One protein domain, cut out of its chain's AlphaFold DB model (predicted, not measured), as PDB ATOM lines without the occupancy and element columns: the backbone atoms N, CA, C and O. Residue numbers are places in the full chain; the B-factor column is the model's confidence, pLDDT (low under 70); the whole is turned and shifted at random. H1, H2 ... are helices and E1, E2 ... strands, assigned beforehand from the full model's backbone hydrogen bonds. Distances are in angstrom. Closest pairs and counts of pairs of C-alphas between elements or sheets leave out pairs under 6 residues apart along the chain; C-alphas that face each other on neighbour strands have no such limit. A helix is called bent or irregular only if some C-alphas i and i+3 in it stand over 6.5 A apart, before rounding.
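This is residues 527 to 628 of the 640 residues of a protein of Ophiocordyceps unilateralis (UniProt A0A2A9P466). Six strands, E1 to E6, ring an axis as a closed barrel; H1 lies across its outside over E2, and H2 packs beside E4, E5 and E6, with the sheet curling round it. The short E7 pairs onto E6 outside the ring. The printed part has 102 residues with two named helices and seven named strands, in the order H1 E1 E2 E3 E4 E5 E6 E7 H2; neighbour strands are antiparallel and the class is mixed, helices and strands. The whole is compact and rounded, with a radius of gyration of the C-alphas of 12.8 A and spans of 36 by 29 by 28 A.

H1, residues 527 to 536, begins at C-alpha 527 (-50.653, -48.362, -33.191) and is 14.2 A long. E1 is residues 539 to 544, 17.1 A. E2, residues 550 to 560, is the longest strand at 25.9 A, and bends by 74 degrees at residue 557. E3 is residues 568 to 575, 22.3 A; E4 is residues 583 to 591, 24.7 A; E5 is residues 596 to 600, 13.4 A. E6, residues 606 to 614, 21.2 A, bends by 72 degrees at Met 610, C-alpha (-37.441, -39.653, -38.752). E7 is residues 619 to 621, 7.1 A. H2, residues 622 to 628, 10.7 A, ends at C-alpha 628 (-41.296, -28.248, -49.153); it is only just irregular, C-alphas 625 and 628 being 6.7 A apart.

Round the barrel run E1 E2 E6 E5 E4 E3 and back to E1. The hairpin E1 and E2 has N 541 and O 553 within hydrogen-bond range at 3.0 A. E2 and E6 have N 554 and O 613 at 2.9 A. E3 to E7 form a meander, each strand the antiparallel neighbour of the one before: N 572 and O 586 are 2.9 A apart in E3 and E4, N 598 and O 589 2.9 A in E4 and E5, N 607 and O 599 2.9 A in E5 and E6, N 612 and O 620 3.0 A in E6 and E7. E3 and E1 close the ring, with N 575 and O 542 at 2.8 A. H1 is on the barrel, outside it, at a height over the sheet of 8.3 A; its closest C-alphas to E2 are those of Phe 529 and Val 558, 6.9 A. On the local plane it stands at 62 degrees to E2, only just across the strands. H2 is on the barrel too, outside it and over none of the strands, at a height of 5.4 A; its closest C-alphas to E6 are those of Ala 622 and Arg 611, 4.9 A. H1 and H2 are apart. Of the O i to N i+4 pairs, 5 of 6 are within range in H1 and 2 of 3 in H2.

The two C-alphas farthest apart, those of Ala 579 and Ala 593, are 39.1 A from each other. The printed part has no cut and no long link; E2 to E3 and E3 to E4 are short, the others tight. The mean pLDDT of the printed part is 90.6, with residues 579 to 580 under 70.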
ATOM      1  N   GLU A 527     -50.629 -46.906 -33.033       90.94
ATOM      2  CA  GLU A 527     -50.653 -48.362 -33.191       90.94
ATOM      3  C   GLU A 527     -51.004 -48.772 -34.630       90.94
ATOM      4  O   GLU A 527     -50.435 -49.737 -35.134       90.94
ATOM      5  N   ASP A 528     -51.854 -48.012 -35.330       92.88
ATOM      6  CA  ASP A 528     -52.218 -48.279 -36.732       92.88
ATOM      7  C   ASP A 528     -50.983 -48.234 -37.651       92.88
ATOM      8  O   ASP A 528     -50.725 -49.162 -38.423       92.88
ATOM      9  N   PHE A 529     -50.144 -47.205 -37.482       93.25
ATOM     10  CA  PHE A 529     -48.843 -47.103 -38.149       93.25
ATOM     11  C   PHE A 529     -47.909 -48.249 -37.736       93.25
ATOM     12  O   PHE A 529     -47.272 -48.864 -38.592       93.25
ATOM     13  N   THR A 530     -47.860 -48.581 -36.442       91.12
ATOM     14  CA  THR A 530     -47.003 -49.649 -35.899       91.12
ATOM     15  C   THR A 530     -47.348 -51.023 -36.487       91.12
ATOM     16  O   THR A 530     -46.449 -51.751 -36.915       91.12
ATOM     17  N   ARG A 531     -48.639 -51.380 -36.557       92.12
ATOM     18  CA  ARG A 531     -49.136 -52.641 -37.140       92.12
ATOM     19  C   ARG A 531     -48.718 -52.779 -38.606       92.12
ATOM     20  O   ARG A 531     -48.182 -53.813 -39.003       92.12
ATOM     21  N   CYS A 532     -48.881 -51.717 -39.392       93.75
ATOM     22  CA  CYS A 532     -48.487 -51.693 -40.801       93.75
ATOM     23  C   CYS A 532     -46.962 -51.711 -40.998       93.75
ATOM     24  O   CYS A 532     -46.466 -52.430 -41.870       93.75
ATOM     25  N   LEU A 533     -46.189 -50.994 -40.174       92.00
ATOM     26  CA  LEU A 533     -44.725 -51.018 -40.244       92.00
ATOM     27  C   LEU A 533     -44.136 -52.397 -39.924       92.00
ATOM     28  O   LEU A 533     -43.231 -52.826 -40.639       92.00
ATOM     29  N   ARG A 534     -44.675 -53.136 -38.942       91.25
ATOM     30  CA  ARG A 534     -44.231 -54.516 -38.637       91.25
ATOM     31  C   ARG A 534     -44.355 -55.476 -39.827       91.25
ATOM     32  O   ARG A 534     -43.636 -56.472 -39.874       91.25
ATOM     33  N   VAL A 535     -45.249 -55.183 -40.776       93.88
ATOM     34  CA  VAL A 535     -45.525 -56.006 -41.966       93.88
ATOM     35  C   VAL A 535     -44.796 -55.500 -43.218       93.88
ATOM     36  O   VAL A 535     -44.329 -56.307 -44.021       93.88
ATOM     37  N   PHE A 536     -44.675 -54.181 -43.397       92.25
ATOM     38  CA  PHE A 536     -44.174 -53.576 -44.641       92.25
ATOM     39  C   PHE A 536     -42.831 -52.838 -44.521       92.25
ATOM     40  O   PHE A 536     -42.298 -52.400 -45.545       92.25
ATOM     41  N   ALA A 537     -42.298 -52.665 -43.305       90.81
ATOM     42  CA  ALA A 537     -41.128 -51.852 -42.925       90.81
ATOM     43  C   ALA A 537     -41.184 -50.352 -43.303       90.81
ATOM     44  O   ALA A 537     -40.398 -49.554 -42.807       90.81
ATOM     45  N   SER A 538     -42.112 -49.953 -44.172       93.00
ATOM     46  CA  SER A 538     -42.365 -48.577 -44.594       93.00
ATOM     47  C   SER A 538     -43.815 -48.442 -45.054       93.00
ATOM     48  O   SER A 538     -44.376 -49.360 -45.663       93.00
ATOM     49  N   VAL A 539     -44.410 -47.283 -44.790       95.19
ATOM     50  CA  VAL A 539     -45.740 -46.909 -45.293       95.19
ATOM     51  C   VAL A 539     -45.599 -45.816 -46.347       95.19
ATOM     52  O   VAL A 539     -44.513 -45.264 -46.545       95.19
ATOM     53  N   TRP A 540     -46.658 -45.508 -47.087       95.31
ATOM     54  CA  TRP A 540     -46.603 -44.461 -48.106       95.31
ATOM     55  C   TRP A 540     -47.888 -43.648 -48.189       95.31
ATOM     56  O   TRP A 540     -48.949 -44.067 -47.746       95.31
ATOM     57  N   THR A 541     -47.786 -42.467 -48.774       95.25
ATOM     58  CA  THR A 541     -48.921 -41.573 -49.001       95.25
ATOM     59  C   THR A 541     -48.639 -40.683 -50.210       95.25
ATOM     60  O   THR A 541     -47.558 -40.766 -50.805       95.25
ATOM     61  N   ARG A 542     -49.586 -39.827 -50.587       94.94
ATOM     62  CA  ARG A 542     -49.334 -38.688 -51.468       94.94
ATOM     63  C   ARG A 542     -49.593 -37.402 -50.688       94.94
ATOM     64  O   ARG A 542     -50.441 -37.378 -49.802       94.94
ATOM     65  N   ALA A 543     -48.836 -36.353 -50.983       94.56
ATOM     66  CA  ALA A 543     -48.977 -35.044 -50.347       94.56
ATOM     67  C   ALA A 543     -48.714 -33.931 -51.362       94.56
ATOM     68  O   ALA A 543     -47.881 -34.113 -52.256       94.56
ATOM     69  N   ALA A 544     -49.414 -32.807 -51.230       93.50
ATOM     70  CA  ALA A 544     -49.196 -31.629 -52.064       93.50
ATOM     71  C   ALA A 544     -47.872 -30.948 -51.694       93.50
ATOM     72  O   ALA A 544     -47.678 -30.564 -50.543       93.50
ATOM     73  N   ASP A 545     -46.965 -30.789 -52.660       90.81
ATOM     74  CA  ASP A 545     -45.816 -29.896 -52.497       90.81
ATOM     75  C   ASP A 545     -46.260 -28.417 -52.491       90.81
ATOM     76  O   ASP A 545     -47.413 -28.094 -52.785       90.81
ATOM     77  N   GLY A 546     -45.345 -27.494 -52.178       83.25
ATOM     78  CA  GLY A 546     -45.618 -26.049 -52.152       83.25
ATOM     79  C   GLY A 546     -46.042 -25.420 -53.494       83.25
ATOM     80  O   GLY A 546     -46.275 -24.215 -53.544       83.25
ATOM     81  N   GLN A 547     -46.144 -26.197 -54.581       85.69
ATOM     82  CA  GLN A 547     -46.738 -25.786 -55.863       85.69
ATOM     83  C   GLN A 547     -48.142 -26.389 -56.076       85.69
ATOM     84  O   GLN A 547     -48.733 -26.231 -57.144       85.69
ATOM     85  N   GLY A 548     -48.680 -27.097 -55.079       84.75
ATOM     86  CA  GLY A 548     -49.937 -27.840 -55.154       84.75
ATOM     87  C   GLY A 548     -49.830 -29.183 -55.885       84.75
ATOM     88  O   GLY A 548     -50.854 -29.832 -56.107       84.75
ATOM     89  N   GLN A 549     -48.627 -29.630 -56.280       89.69
ATOM     90  CA  GLN A 549     -48.465 -30.890 -57.002       89.69
ATOM     91  C   GLN A 549     -48.326 -32.063 -56.025       89.69
ATOM     92  O   GLN A 549     -47.396 -32.138 -55.225       89.69
ATOM     93  N   PHE A 550     -49.229 -33.039 -56.128       92.00
ATOM     94  CA  PHE A 550     -49.193 -34.228 -55.278       92.00
ATOM     95  C   PHE A 550     -48.058 -35.186 -55.662       92.00
ATOM     96  O   PHE A 550     -48.104 -35.815 -56.722       92.00
ATOM     97  N   ARG A 551     -47.069 -35.338 -54.774       94.38
ATOM     98  CA  ARG A 551     -45.943 -36.285 -54.888       94.38
ATOM     99  C   ARG A 551     -46.187 -37.525 -54.049       94.38
ATOM    100  O   ARG A 551     -46.778 -37.422 -52.974       94.38
ATOM    101  N   ARG A 552     -45.663 -38.680 -54.465       94.81
ATOM    102  CA  ARG A 552     -45.616 -39.857 -53.588       94.81
ATOM    103  C   ARG A 552     -44.521 -39.705 -52.526       94.81
ATOM    104  O   ARG A 552     -43.366 -39.426 -52.843       94.81
ATOM    105  N   LEU A 553     -44.881 -39.947 -51.272       95.69
ATOM    106  CA  LEU A 553     -43.979 -40.015 -50.127       95.69
ATOM    107  C   LEU A 553     -43.899 -41.459 -49.633       95.69
ATOM    108  O   LEU A 553     -44.921 -42.140 -49.555       95.69
ATOM    109  N   ILE A 554     -42.705 -41.924 -49.273       95.56
ATOM    110  CA  ILE A 554     -42.512 -43.148 -48.483       95.56
ATOM    111  C   ILE A 554     -41.999 -42.722 -47.111       95.56
ATOM    112  O   ILE A 554     -41.031 -41.967 -47.034       95.56
ATOM    113  N   LEU A 555     -42.658 -43.191 -46.056       94.31
ATOM    114  CA  LEU A 555     -42.368 -42.871 -44.664       94.31
ATOM    115  C   LEU A 555     -41.757 -44.108 -43.994       94.31
ATOM    116  O   LEU A 555     -42.262 -45.225 -44.165       94.31
ATOM    117  N   GLN A 556     -40.686 -43.908 -43.236       89.69
ATOM    118  CA  GLN A 556     -40.043 -44.936 -42.420       89.69
ATOM    119  C   GLN A 556     -39.883 -44.419 -40.988       89.69
ATOM    120  O   GLN A 556     -39.960 -43.212 -40.752       89.69
ATOM    121  N   ASP A 557     -39.637 -45.339 -40.055       85.25
ATOM    122  CA  ASP A 557     -39.257 -45.019 -38.678       85.25
ATOM    123  C   ASP A 557     -40.313 -44.121 -37.998       85.25
ATOM    124  O   ASP A 557     -40.014 -43.047 -37.475       85.25
ATOM    125  N   VAL A 558     -41.581 -44.555 -38.093       88.94
ATOM    126  CA  VAL A 558     -42.745 -43.876 -37.501       88.94
ATOM    127  C   VAL A 558     -42.958 -44.377 -36.077       88.94
ATOM    128  O   VAL A 558     -43.157 -45.574 -35.868       88.94
ATOM    129  N   MET A 559     -42.939 -43.464 -35.111       89.12
ATOM    130  CA  MET A 559     -43.062 -43.748 -33.678       89.12
ATOM    131  C   MET A 559     -44.232 -42.977 -33.059       89.12
ATOM    132  O   MET A 559     -44.648 -41.947 -33.587       89.12
ATOM    133  N   ALA A 560     -44.744 -43.447 -31.920       88.56
ATOM    134  CA  ALA A 560     -45.605 -42.633 -31.062       88.56
ATOM    135  C   ALA A 560     -44.824 -41.437 -30.480       88.56
ATOM    136  O   ALA A 560     -43.595 -41.482 -30.391       88.56
ATOM    137  N   VAL A 561     -45.538 -40.391 -30.062       88.31
ATOM    138  CA  VAL A 561     -44.992 -39.309 -29.228       88.31
ATOM    139  C   VAL A 561     -45.809 -39.246 -27.941       88.31
ATOM    140  O   VAL A 561     -47.037 -39.271 -28.010       88.31
ATOM    141  N   GLU A 562     -45.131 -39.217 -26.795       81.81
ATOM    142  CA  GLU A 562     -45.765 -39.150 -25.470       81.81
ATOM    143  C   GLU A 562     -45.852 -37.696 -24.967       81.81
ATOM    144  O   GLU A 562     -46.899 -37.280 -24.474       81.81
ATOM    145  N   ASP A 563     -44.791 -36.909 -25.172       83.50
ATOM    146  CA  ASP A 563     -44.744 -35.466 -24.900       83.50
ATOM    147  C   ASP A 563     -45.362 -34.620 -26.033       83.50
ATOM    148  O   ASP A 563     -45.522 -35.076 -27.169       83.50
ATOM    149  N   GLU A 564     -45.651 -33.340 -25.765       84.00
ATOM    150  CA  GLU A 564     -46.048 -32.413 -26.832       84.00
ATOM    151  C   GLU A 564     -44.851 -32.127 -27.769       84.00
ATOM    152  O   GLU A 564     -43.796 -31.683 -27.305       84.00
ATOM    153  N   PRO A 565     -44.966 -32.362 -29.092       87.44
ATOM    154  CA  PRO A 565     -43.818 -32.272 -29.984       87.44
ATOM    155  C   PRO A 565     -43.335 -30.833 -30.193       87.44
ATOM    156  O   PRO A 565     -44.120 -29.922 -30.457       87.44
ATOM    157  N   VAL A 566     -42.017 -30.653 -30.159       88.06
ATOM    158  CA  VAL A 566     -41.334 -29.404 -30.526       88.06
ATOM    159  C   VAL A 566     -41.199 -29.249 -32.047       88.06
ATOM    160  O   VAL A 566     -41.313 -30.222 -32.796       88.06
ATOM    161  N   GLY A 567     -40.932 -28.023 -32.500       90.19
ATOM    162  CA  GLY A 567     -40.664 -27.693 -33.903       90.19
ATOM    163  C   GLY A 567     -41.525 -26.548 -34.439       90.19
ATOM    164  O   GLY A 567     -42.424 -26.055 -33.759       90.19
ATOM    165  N   VAL A 568     -41.254 -26.133 -35.677       91.12
ATOM    166  CA  VAL A 568     -42.067 -25.146 -36.403       91.12
ATOM    167  C   VAL A 568     -43.403 -25.787 -36.766       91.12
ATOM    168  O   VAL A 568     -43.426 -26.769 -37.512       91.12
ATOM    169  N   GLU A 569     -44.507 -25.255 -36.238       94.12
ATOM    170  CA  GLU A 569     -45.849 -25.726 -36.591       94.12
ATOM    171  C   GLU A 569     -46.254 -25.264 -37.995       94.12
ATOM    172  O   GLU A 569     -46.001 -24.133 -38.405       94.12
ATOM    173  N   GLY A 570     -46.901 -26.164 -38.727       92.94
ATOM    174  CA  GLY A 570     -47.462 -25.910 -40.042       92.94
ATOM    175  C   GLY A 570     -48.496 -26.967 -40.405       92.94
ATOM    176  O   GLY A 570     -48.988 -27.716 -39.556       92.94
ATOM    177  N   SER A 571     -48.825 -27.045 -41.688       93.38
ATOM    178  CA  SER A 571     -49.884 -27.912 -42.198       93.38
ATOM    179  C   SER A 571     -49.434 -28.632 -43.465       93.38
ATOM    180  O   SER A 571     -48.641 -28.081 -44.222       93.38
ATOM    181  N   ILE A 572     -49.900 -29.861 -43.699       94.12
ATOM    182  CA  ILE A 572     -49.674 -30.598 -44.951       94.12
ATOM    183  C   ILE A 572     -50.994 -31.212 -45.423       94.12
ATOM    184  O   ILE A 572     -51.697 -31.883 -44.663       94.12
ATOM    185  N   CYS A 573     -51.314 -31.022 -46.704       93.25
ATOM    186  CA  CYS A 573     -52.455 -31.655 -47.360       93.25
ATOM    187  C   CYS A 573     -52.057 -33.020 -47.944       93.25
ATOM    188  O   CYS A 573     -51.310 -33.099 -48.926       93.25
ATOM    189  N   PHE A 574     -52.565 -34.095 -47.339       92.69
ATOM    190  CA  PHE A 574     -52.359 -35.472 -47.782       92.69
ATOM    191  C   PHE A 574     -53.514 -35.964 -48.669       92.69
ATOM    192  O   PHE A 574     -54.652 -35.521 -48.534       92.69
ATOM    193  N   GLU A 575     -53.223 -36.909 -49.564       89.25
ATOM    194  CA  GLU A 575     -54.172 -37.545 -50.487       89.25
ATOM    195  C   GLU A 575     -54.073 -39.075 -50.371       89.25
ATOM    196  O   GLU A 575     -52.977 -39.651 -50.385       89.25
ATOM    197  N   HIS A 576     -55.228 -39.731 -50.230       84.25
ATOM    198  CA  HIS A 576     -55.369 -41.187 -50.247       84.25
ATOM    199  C   HIS A 576     -55.905 -41.624 -51.622       84.25
ATOM    200  O   HIS A 576     -56.864 -41.034 -52.123       84.25
ATOM    201  N   ASP A 577     -55.293 -42.638 -52.243       78.69
ATOM    202  CA  ASP A 577     -55.584 -43.070 -53.626       78.69
ATOM    203  C   ASP A 577     -56.831 -43.972 -53.721       78.69
ATOM    204  O   ASP A 577     -56.833 -45.018 -54.371       78.69
ATOM    205  N   ASP A 578     -57.900 -43.544 -53.056       70.25
ATOM    206  CA  ASP A 578     -59.213 -44.181 -53.081       70.25
ATOM    207  C   ASP A 578     -60.041 -43.761 -54.305       70.25
ATOM    208  O   ASP A 578     -59.771 -42.746 -54.955       70.25
ATOM    209  N   ALA A 579     -61.115 -44.512 -54.573       58.47
ATOM    210  CA  ALA A 579     -62.045 -44.267 -55.683       58.47
ATOM    211  C   ALA A 579     -62.634 -42.840 -55.709       58.47
ATOM    212  O   ALA A 579     -62.815 -42.281 -56.789       58.47
ATOM    213  N   ASP A 580     -62.881 -42.251 -54.533       64.38
ATOM    214  CA  ASP A 580     -63.355 -40.866 -54.377       64.38
ATOM    215  C   ASP A 580     -62.223 -39.876 -54.012       64.38
ATOM    216  O   ASP A 580     -62.479 -38.685 -53.855       64.38
ATOM    217  N   THR A 581     -60.977 -40.361 -53.896       71.06
ATOM    218  CA  THR A 581     -59.735 -39.589 -53.675       71.06
ATOM    219  C   THR A 581     -59.836 -38.571 -52.531       71.06
ATOM    220  O   THR A 581     -59.919 -37.355 -52.728       71.06
ATOM    221  N   THR A 582     -59.834 -39.071 -51.293       80.00
ATOM    222  CA  THR A 582     -59.968 -38.224 -50.103       80.00
ATOM    223  C   THR A 582     -58.709 -37.385 -49.856       80.00
ATOM    224  O   THR A 582     -57.580 -37.885 -49.862       80.00
ATOM    225  N   ARG A 583     -58.913 -36.084 -49.613       88.31
ATOM    226  CA  ARG A 583     -57.867 -35.132 -49.213       88.31
ATOM    227  C   ARG A 583     -58.066 -34.722 -47.769       88.31
ATOM    228  O   ARG A 583     -59.167 -34.337 -47.383       88.31
ATOM    229  N   LEU A 584     -57.003 -34.816 -46.981       89.50
ATOM    230  CA  LEU A 584     -57.030 -34.572 -45.547       89.50
ATOM    231  C   LEU A 584     -55.832 -33.720 -45.153       89.50
ATOM    232  O   LEU A 584     -54.678 -34.126 -45.282       89.50
ATOM    233  N   GLU A 585     -56.132 -32.528 -44.657       91.25
ATOM    234  CA  GLU A 585     -55.136 -31.634 -44.091       91.25
ATOM    235  C   GLU A 585     -54.779 -32.079 -42.663       91.25
ATOM    236  O   GLU A 585     -55.635 -32.530 -41.891       91.25
ATOM    237  N   ARG A 586     -53.487 -32.045 -42.332       92.38
ATOM    238  CA  ARG A 586     -52.930 -32.537 -41.067       92.38
ATOM    239  C   ARG A 586     -51.891 -31.545 -40.556       92.38
ATOM    240  O   ARG A 586     -50.984 -31.165 -41.290       92.38
ATOM    241  N   THR A 587     -52.020 -31.157 -39.289       94.19
ATOM    242  CA  THR A 587     -51.037 -30.307 -38.602       94.19
ATOM    243  C   THR A 587     -49.738 -31.074 -38.392       94.19
ATOM    244  O   THR A 587     -49.761 -32.254 -38.028       94.19
ATOM    245  N   VAL A 588     -48.617 -30.396 -38.606       94.94
ATOM    246  CA  VAL A 588     -47.271 -30.957 -38.489       94.94
ATOM    247  C   VAL A 588     -46.389 -30.034 -37.659       94.94
ATOM    248  O   VAL A 588     -46.611 -28.825 -37.651       94.94
ATOM    249  N   ARG A 589     -45.364 -30.578 -37.000       95.00
ATOM    250  CA  ARG A 589     -44.274 -29.798 -36.398       95.00
ATOM    251  C   ARG A 589     -42.931 -30.299 -36.909       95.00
ATOM    252  O   ARG A 589     -42.638 -31.490 -36.787       95.00
ATOM    253  N   LEU A 590     -42.149 -29.405 -37.515       94.12
ATOM    254  CA  LEU A 590     -40.831 -29.709 -38.077       94.12
ATOM    255  C   LEU A 590     -39.737 -29.317 -37.080       94.12
ATOM    256  O   LEU A 590     -39.561 -28.140 -36.772       94.12
ATOM    257  N   ASP A 591     -39.000 -30.304 -36.586       93.88
ATOM    258  CA  ASP A 591     -37.865 -30.121 -35.686       93.88
ATOM    259  C   ASP A 591     -36.568 -30.184 -36.506       93.88
ATOM    260  O   ASP A 591     -36.038 -31.261 -36.786       93.88
ATOM    261  N   GLU A 592     -36.070 -29.016 -36.919       90.25
ATOM    262  CA  GLU A 592     -34.826 -28.894 -37.692       90.25
ATOM    263  C   GLU A 592     -33.589 -29.369 -36.909       90.25
ATOM    264  O   GLU A 592     -32.616 -29.796 -37.527       90.25
ATOM    265  N   ALA A 593     -33.619 -29.346 -35.570       91.06
ATOM    266  CA  ALA A 593     -32.473 -29.714 -34.737       91.06
ATOM    267  C   ALA A 593     -32.275 -31.236 -34.635       91.06
ATOM    268  O   ALA A 593     -31.139 -31.698 -34.531       91.06
ATOM    269  N   SER A 594     -33.357 -32.023 -34.698       91.06
ATOM    270  CA  SER A 594     -33.286 -33.495 -34.776       91.06
ATOM    271  C   SER A 594     -33.571 -34.073 -36.170       91.06
ATOM    272  O   SER A 594     -33.528 -35.290 -36.353       91.06
ATOM    273  N   GLY A 595     -33.915 -33.223 -37.141       92.56
ATOM    274  CA  GLY A 595     -34.357 -33.629 -38.477       92.56
ATOM    275  C   GLY A 595     -35.746 -34.284 -38.518       92.56
ATOM    276  O   GLY A 595     -36.142 -34.799 -39.564       92.56
ATOM    277  N   ALA A 596     -36.498 -34.293 -37.415       94.31
ATOM    278  CA  ALA A 596     -37.762 -35.017 -37.297       94.31
ATOM    279  C   ALA A 596     -38.988 -34.202 -37.743       94.31
ATOM    280  O   ALA A 596     -39.008 -32.974 -37.708       94.31
ATOM    281  N   CYS A 597     -40.066 -34.901 -38.098       94.75
ATOM    282  CA  CYS A 597     -41.382 -34.301 -38.315       94.75
ATOM    283  C   CYS A 597     -42.425 -35.031 -37.473       94.75
ATOM    284  O   CYS A 597     -42.589 -36.241 -37.614       94.75
ATOM    285  N   SER A 598     -43.148 -34.309 -36.622       95.25
ATOM    286  CA  SER A 598     -44.281 -34.859 -35.873       95.25
ATOM    287  C   SER A 598     -45.582 -34.544 -36.605       95.25
ATOM    288  O   SER A 598     -45.856 -33.382 -36.889       95.25
ATOM    289  N   LEU A 599     -46.392 -35.560 -36.905       93.81
ATOM    290  CA  LEU A 599     -47.694 -35.433 -37.569       93.81
ATOM    291  C   LEU A 599     -48.828 -35.670 -36.569       93.81
ATOM    292  O   LEU A 599     -48.842 -36.703 -35.897       93.81
ATOM    293  N   ARG A 600     -49.809 -34.764 -36.498       93.56
ATOM    294  CA  ARG A 600     -51.014 -34.953 -35.677       93.56
ATOM    295  C   ARG A 600     -52.010 -35.842 -36.420       93.56
ATOM    296  O   ARG A 600     -52.548 -35.432 -37.448       93.56
ATOM    297  N   VAL A 601     -52.248 -37.054 -35.917       91.62
ATOM    298  CA  VAL A 601     -53.107 -38.067 -36.570       91.62
ATOM    299  C   VAL A 601     -54.557 -38.010 -36.091       91.62
ATOM    300  O   VAL A 601     -55.471 -38.257 -36.875       91.62
ATOM    301  N   SER A 602     -54.775 -37.621 -34.836       89.44
ATOM    302  CA  SER A 602     -56.086 -37.307 -34.260       89.44
ATOM    303  C   SER A 602     -55.931 -36.266 -33.140       89.44
ATOM    304  O   SER A 602     -54.859 -35.681 -32.977       89.44
ATOM    305  N   GLU A 603     -56.998 -35.950 -32.405       87.94
ATOM    306  CA  GLU A 603     -56.933 -34.975 -31.311       87.94
ATOM    307  C   GLU A 603     -56.017 -35.482 -30.182       87.94
ATOM    308  O   GLU A 603     -56.172 -36.598 -29.694       87.94
ATOM    309  N   GLY A 604     -55.005 -34.690 -29.818       85.06
ATOM    310  CA  GLY A 604     -53.963 -35.063 -28.851       85.06
ATOM    311  C   GLY A 604     -52.922 -36.084 -29.344       85.06
ATOM    312  O   GLY A 604     -51.813 -36.095 -28.819       85.06
ATOM    313  N   VAL A 605     -53.218 -36.905 -30.359       91.25
ATOM    314  CA  VAL A 605     -52.323 -37.992 -30.799       91.25
ATOM    315  C   VAL A 605     -51.386 -37.552 -31.924       91.25
ATOM    316  O   VAL A 605     -51.821 -37.180 -33.021       91.25
ATOM    317  N   TRP A 606     -50.083 -37.690 -31.680       93.62
ATOM    318  CA  TRP A 606     -49.013 -37.403 -32.633       93.62
ATOM    319  C   TRP A 606     -48.189 -38.655 -32.965       93.62
ATOM    320  O   TRP A 606     -48.024 -39.551 -32.135       93.62
ATOM    321  N   VAL A 607     -47.630 -38.693 -34.178       94.50
ATOM    322  CA  VAL A 607     -46.602 -39.664 -34.581       94.50
ATOM    323  C   VAL A 607     -45.353 -38.947 -35.093       94.50
ATOM    324  O   VAL A 607     -45.456 -38.029 -35.904       94.50
ATOM    325  N   ARG A 608     -44.168 -39.361 -34.636       94.31
ATOM    326  CA  ARG A 608     -42.873 -38.824 -35.084       94.31
ATOM    327  C   ARG A 608     -42.371 -39.620 -36.282       94.31
ATOM    328  O   ARG A 608     -42.326 -40.844 -36.231       94.31
ATOM    329  N   LEU A 609     -41.975 -38.918 -37.335       93.69
ATOM    330  CA  LEU A 609     -41.248 -39.427 -38.491       93.69
ATOM    331  C   LEU A 609     -39.777 -39.031 -38.367       93.69
ATOM    332  O   LEU A 609     -39.488 -37.849 -38.171       93.69
ATOM    333  N   MET A 610     -38.863 -39.978 -38.581       92.94
ATOM    334  CA  MET A 610     -37.441 -39.653 -38.752       92.94
ATOM    335  C   MET A 610     -37.028 -39.585 -40.227       92.94
ATOM    336  O   MET A 610     -36.253 -38.705 -40.593       92.94
ATOM    337  N   ARG A 611     -37.552 -40.463 -41.100       94.75
ATOM    338  CA  ARG A 611     -37.069 -40.583 -42.490       94.75
ATOM    339  C   ARG A 611     -38.178 -40.578 -43.533       94.75
ATOM    340  O   ARG A 611     -39.165 -41.308 -43.430       94.75
ATOM    341  N   VAL A 612     -37.968 -39.802 -44.597       96.19
ATOM    342  CA  VAL A 612     -38.908 -39.674 -45.719       96.19
ATOM    343  C   VAL A 612     -38.172 -39.780 -47.057       96.19
ATOM    344  O   VAL A 612     -37.116 -39.182 -47.269       96.19
ATOM    345  N   LYS A 613     -38.752 -40.530 -48.001       96.19
ATOM    346  CA  LYS A 613     -38.337 -40.539 -49.409       96.19
ATOM    347  C   LYS A 613     -39.417 -39.891 -50.265       96.19
ATOM    348  O   LYS A 613     -40.473 -40.481 -50.494       96.19
ATOM    349  N   VAL A 614     -39.126 -38.693 -50.759       95.75
ATOM    350  CA  VAL A 614     -39.951 -38.011 -51.765       95.75
ATOM    351  C   VAL A 614     -39.727 -38.662 -53.131       95.75
ATOM    352  O   VAL A 614     -38.608 -39.043 -53.476       95.75
ATOM    353  N   GLU A 615     -40.781 -38.775 -53.932       93.38
ATOM    354  CA  GLU A 615     -40.715 -39.220 -55.323       93.38
ATOM    355  C   GLU A 615     -39.626 -38.486 -56.129       93.38
ATOM    356  O   GLU A 615     -39.514 -37.263 -56.099       93.38
ATOM    357  N   GLY A 616     -38.792 -39.251 -56.840       90.94
ATOM    358  CA  GLY A 616     -37.664 -38.727 -57.616       90.94
ATOM    359  C   GLY A 616     -36.427 -38.321 -56.800       90.94
ATOM    360  O   GLY A 616     -35.359 -38.195 -57.394       90.94
ATOM    361  N   LYS A 617     -36.531 -38.176 -55.471       92.50
ATOM    362  CA  LYS A 617     -35.402 -37.903 -54.565       92.50
ATOM    363  C   LYS A 617     -34.919 -39.176 -53.857       92.50
ATOM    364  O   LYS A 617     -35.565 -40.230 -53.897       92.50
ATOM    365  N   ASP A 618     -33.785 -39.066 -53.166       93.75
ATOM    366  CA  ASP A 618     -33.328 -40.082 -52.218       93.75
ATOM    367  C   ASP A 618     -33.847 -39.856 -50.787       93.75
ATOM    368  O   ASP A 618     -34.667 -38.970 -50.547       93.75
ATOM    369  N   TRP A 619     -33.489 -40.753 -49.861       94.56
ATOM    370  CA  TRP A 619     -33.920 -40.648 -48.462       94.56
ATOM    371  C   TRP A 619     -33.326 -39.393 -47.822       94.56
ATOM    372  O   TRP A 619     -32.124 -39.169 -47.924       94.56
ATOM    373  N   GLN A 620     -34.173 -38.612 -47.162       94.88
ATOM    374  CA  GLN A 620     -33.820 -37.419 -46.395       94.88
ATOM    375  C   GLN A 620     -34.453 -37.526 -45.002       94.88
ATOM    376  O   GLN A 620     -35.380 -38.318 -44.785       94.88
ATOM    377  N   ASP A 621     -33.964 -36.708 -44.081       94.88
ATOM    378  CA  ASP A 621     -34.564 -36.535 -42.762       94.88
ATOM    379  C   ASP A 621     -35.921 -35.829 -42.902       94.88
ATOM    380  O   ASP A 621     -36.146 -35.041 -43.831       94.88
ATOM    381  N   ALA A 622     -36.871 -36.180 -42.038       94.38
ATOM    382  CA  ALA A 622     -38.278 -35.851 -42.237       94.38
ATOM    383  C   ALA A 622     -38.570 -34.339 -42.252       94.38
ATOM    384  O   ALA A 622     -39.393 -33.910 -43.061       94.38
ATOM    385  N   ALA A 623     -37.884 -33.531 -41.437       94.25
ATOM    386  CA  ALA A 623     -37.997 -32.069 -41.453       94.25
ATOM    387  C   ALA A 623     -37.614 -31.495 -42.829       94.25
ATOM    388  O   ALA A 623     -38.435 -30.875 -43.506       94.25
ATOM    389  N   THR A 624     -36.400 -31.798 -43.299       92.94
ATOM    390  CA  THR A 624     -35.861 -31.341 -44.591       92.94
ATOM    391  C   THR A 624     -36.697 -31.833 -45.777       92.94
ATOM    392  O   THR A 624     -36.895 -31.112 -46.755       92.94
ATOM    393  N   ALA A 625     -37.215 -33.063 -45.703       93.25
ATOM    394  CA  ALA A 625     -38.050 -33.643 -46.750       93.25
ATOM    395  C   ALA A 625     -39.453 -33.019 -46.837       93.25
ATOM    396  O   ALA A 625     -39.992 -32.913 -47.942       93.25
ATOM    397  N   LEU A 626     -40.045 -32.646 -45.696       93.94
ATOM    398  CA  LEU A 626     -41.432 -32.177 -45.592       93.94
ATOM    399  C   LEU A 626     -41.570 -30.649 -45.527       93.94
ATOM    400  O   LEU A 626     -42.653 -30.143 -45.808       93.94
ATOM    401  N   GLY A 627     -40.492 -29.897 -45.286       91.38
ATOM    402  CA  GLY A 627     -40.502 -28.429 -45.368       91.38
ATOM    403  C   GLY A 627     -41.007 -27.892 -46.717       91.38
ATOM    404  O   GLY A 627     -41.709 -26.887 -46.760       91.38
ATOM    405  N   SER A 628     -40.763 -28.608 -47.825       89.94
ATOM    406  CA  SER A 628     -41.296 -28.248 -49.153       89.94
ATOM    407  C   SER A 628     -42.766 -28.640 -49.395       89.94
ATOM    408  O   SER A 628     -43.217 -28.580 -50.539       89.94
TER     409      SER A 628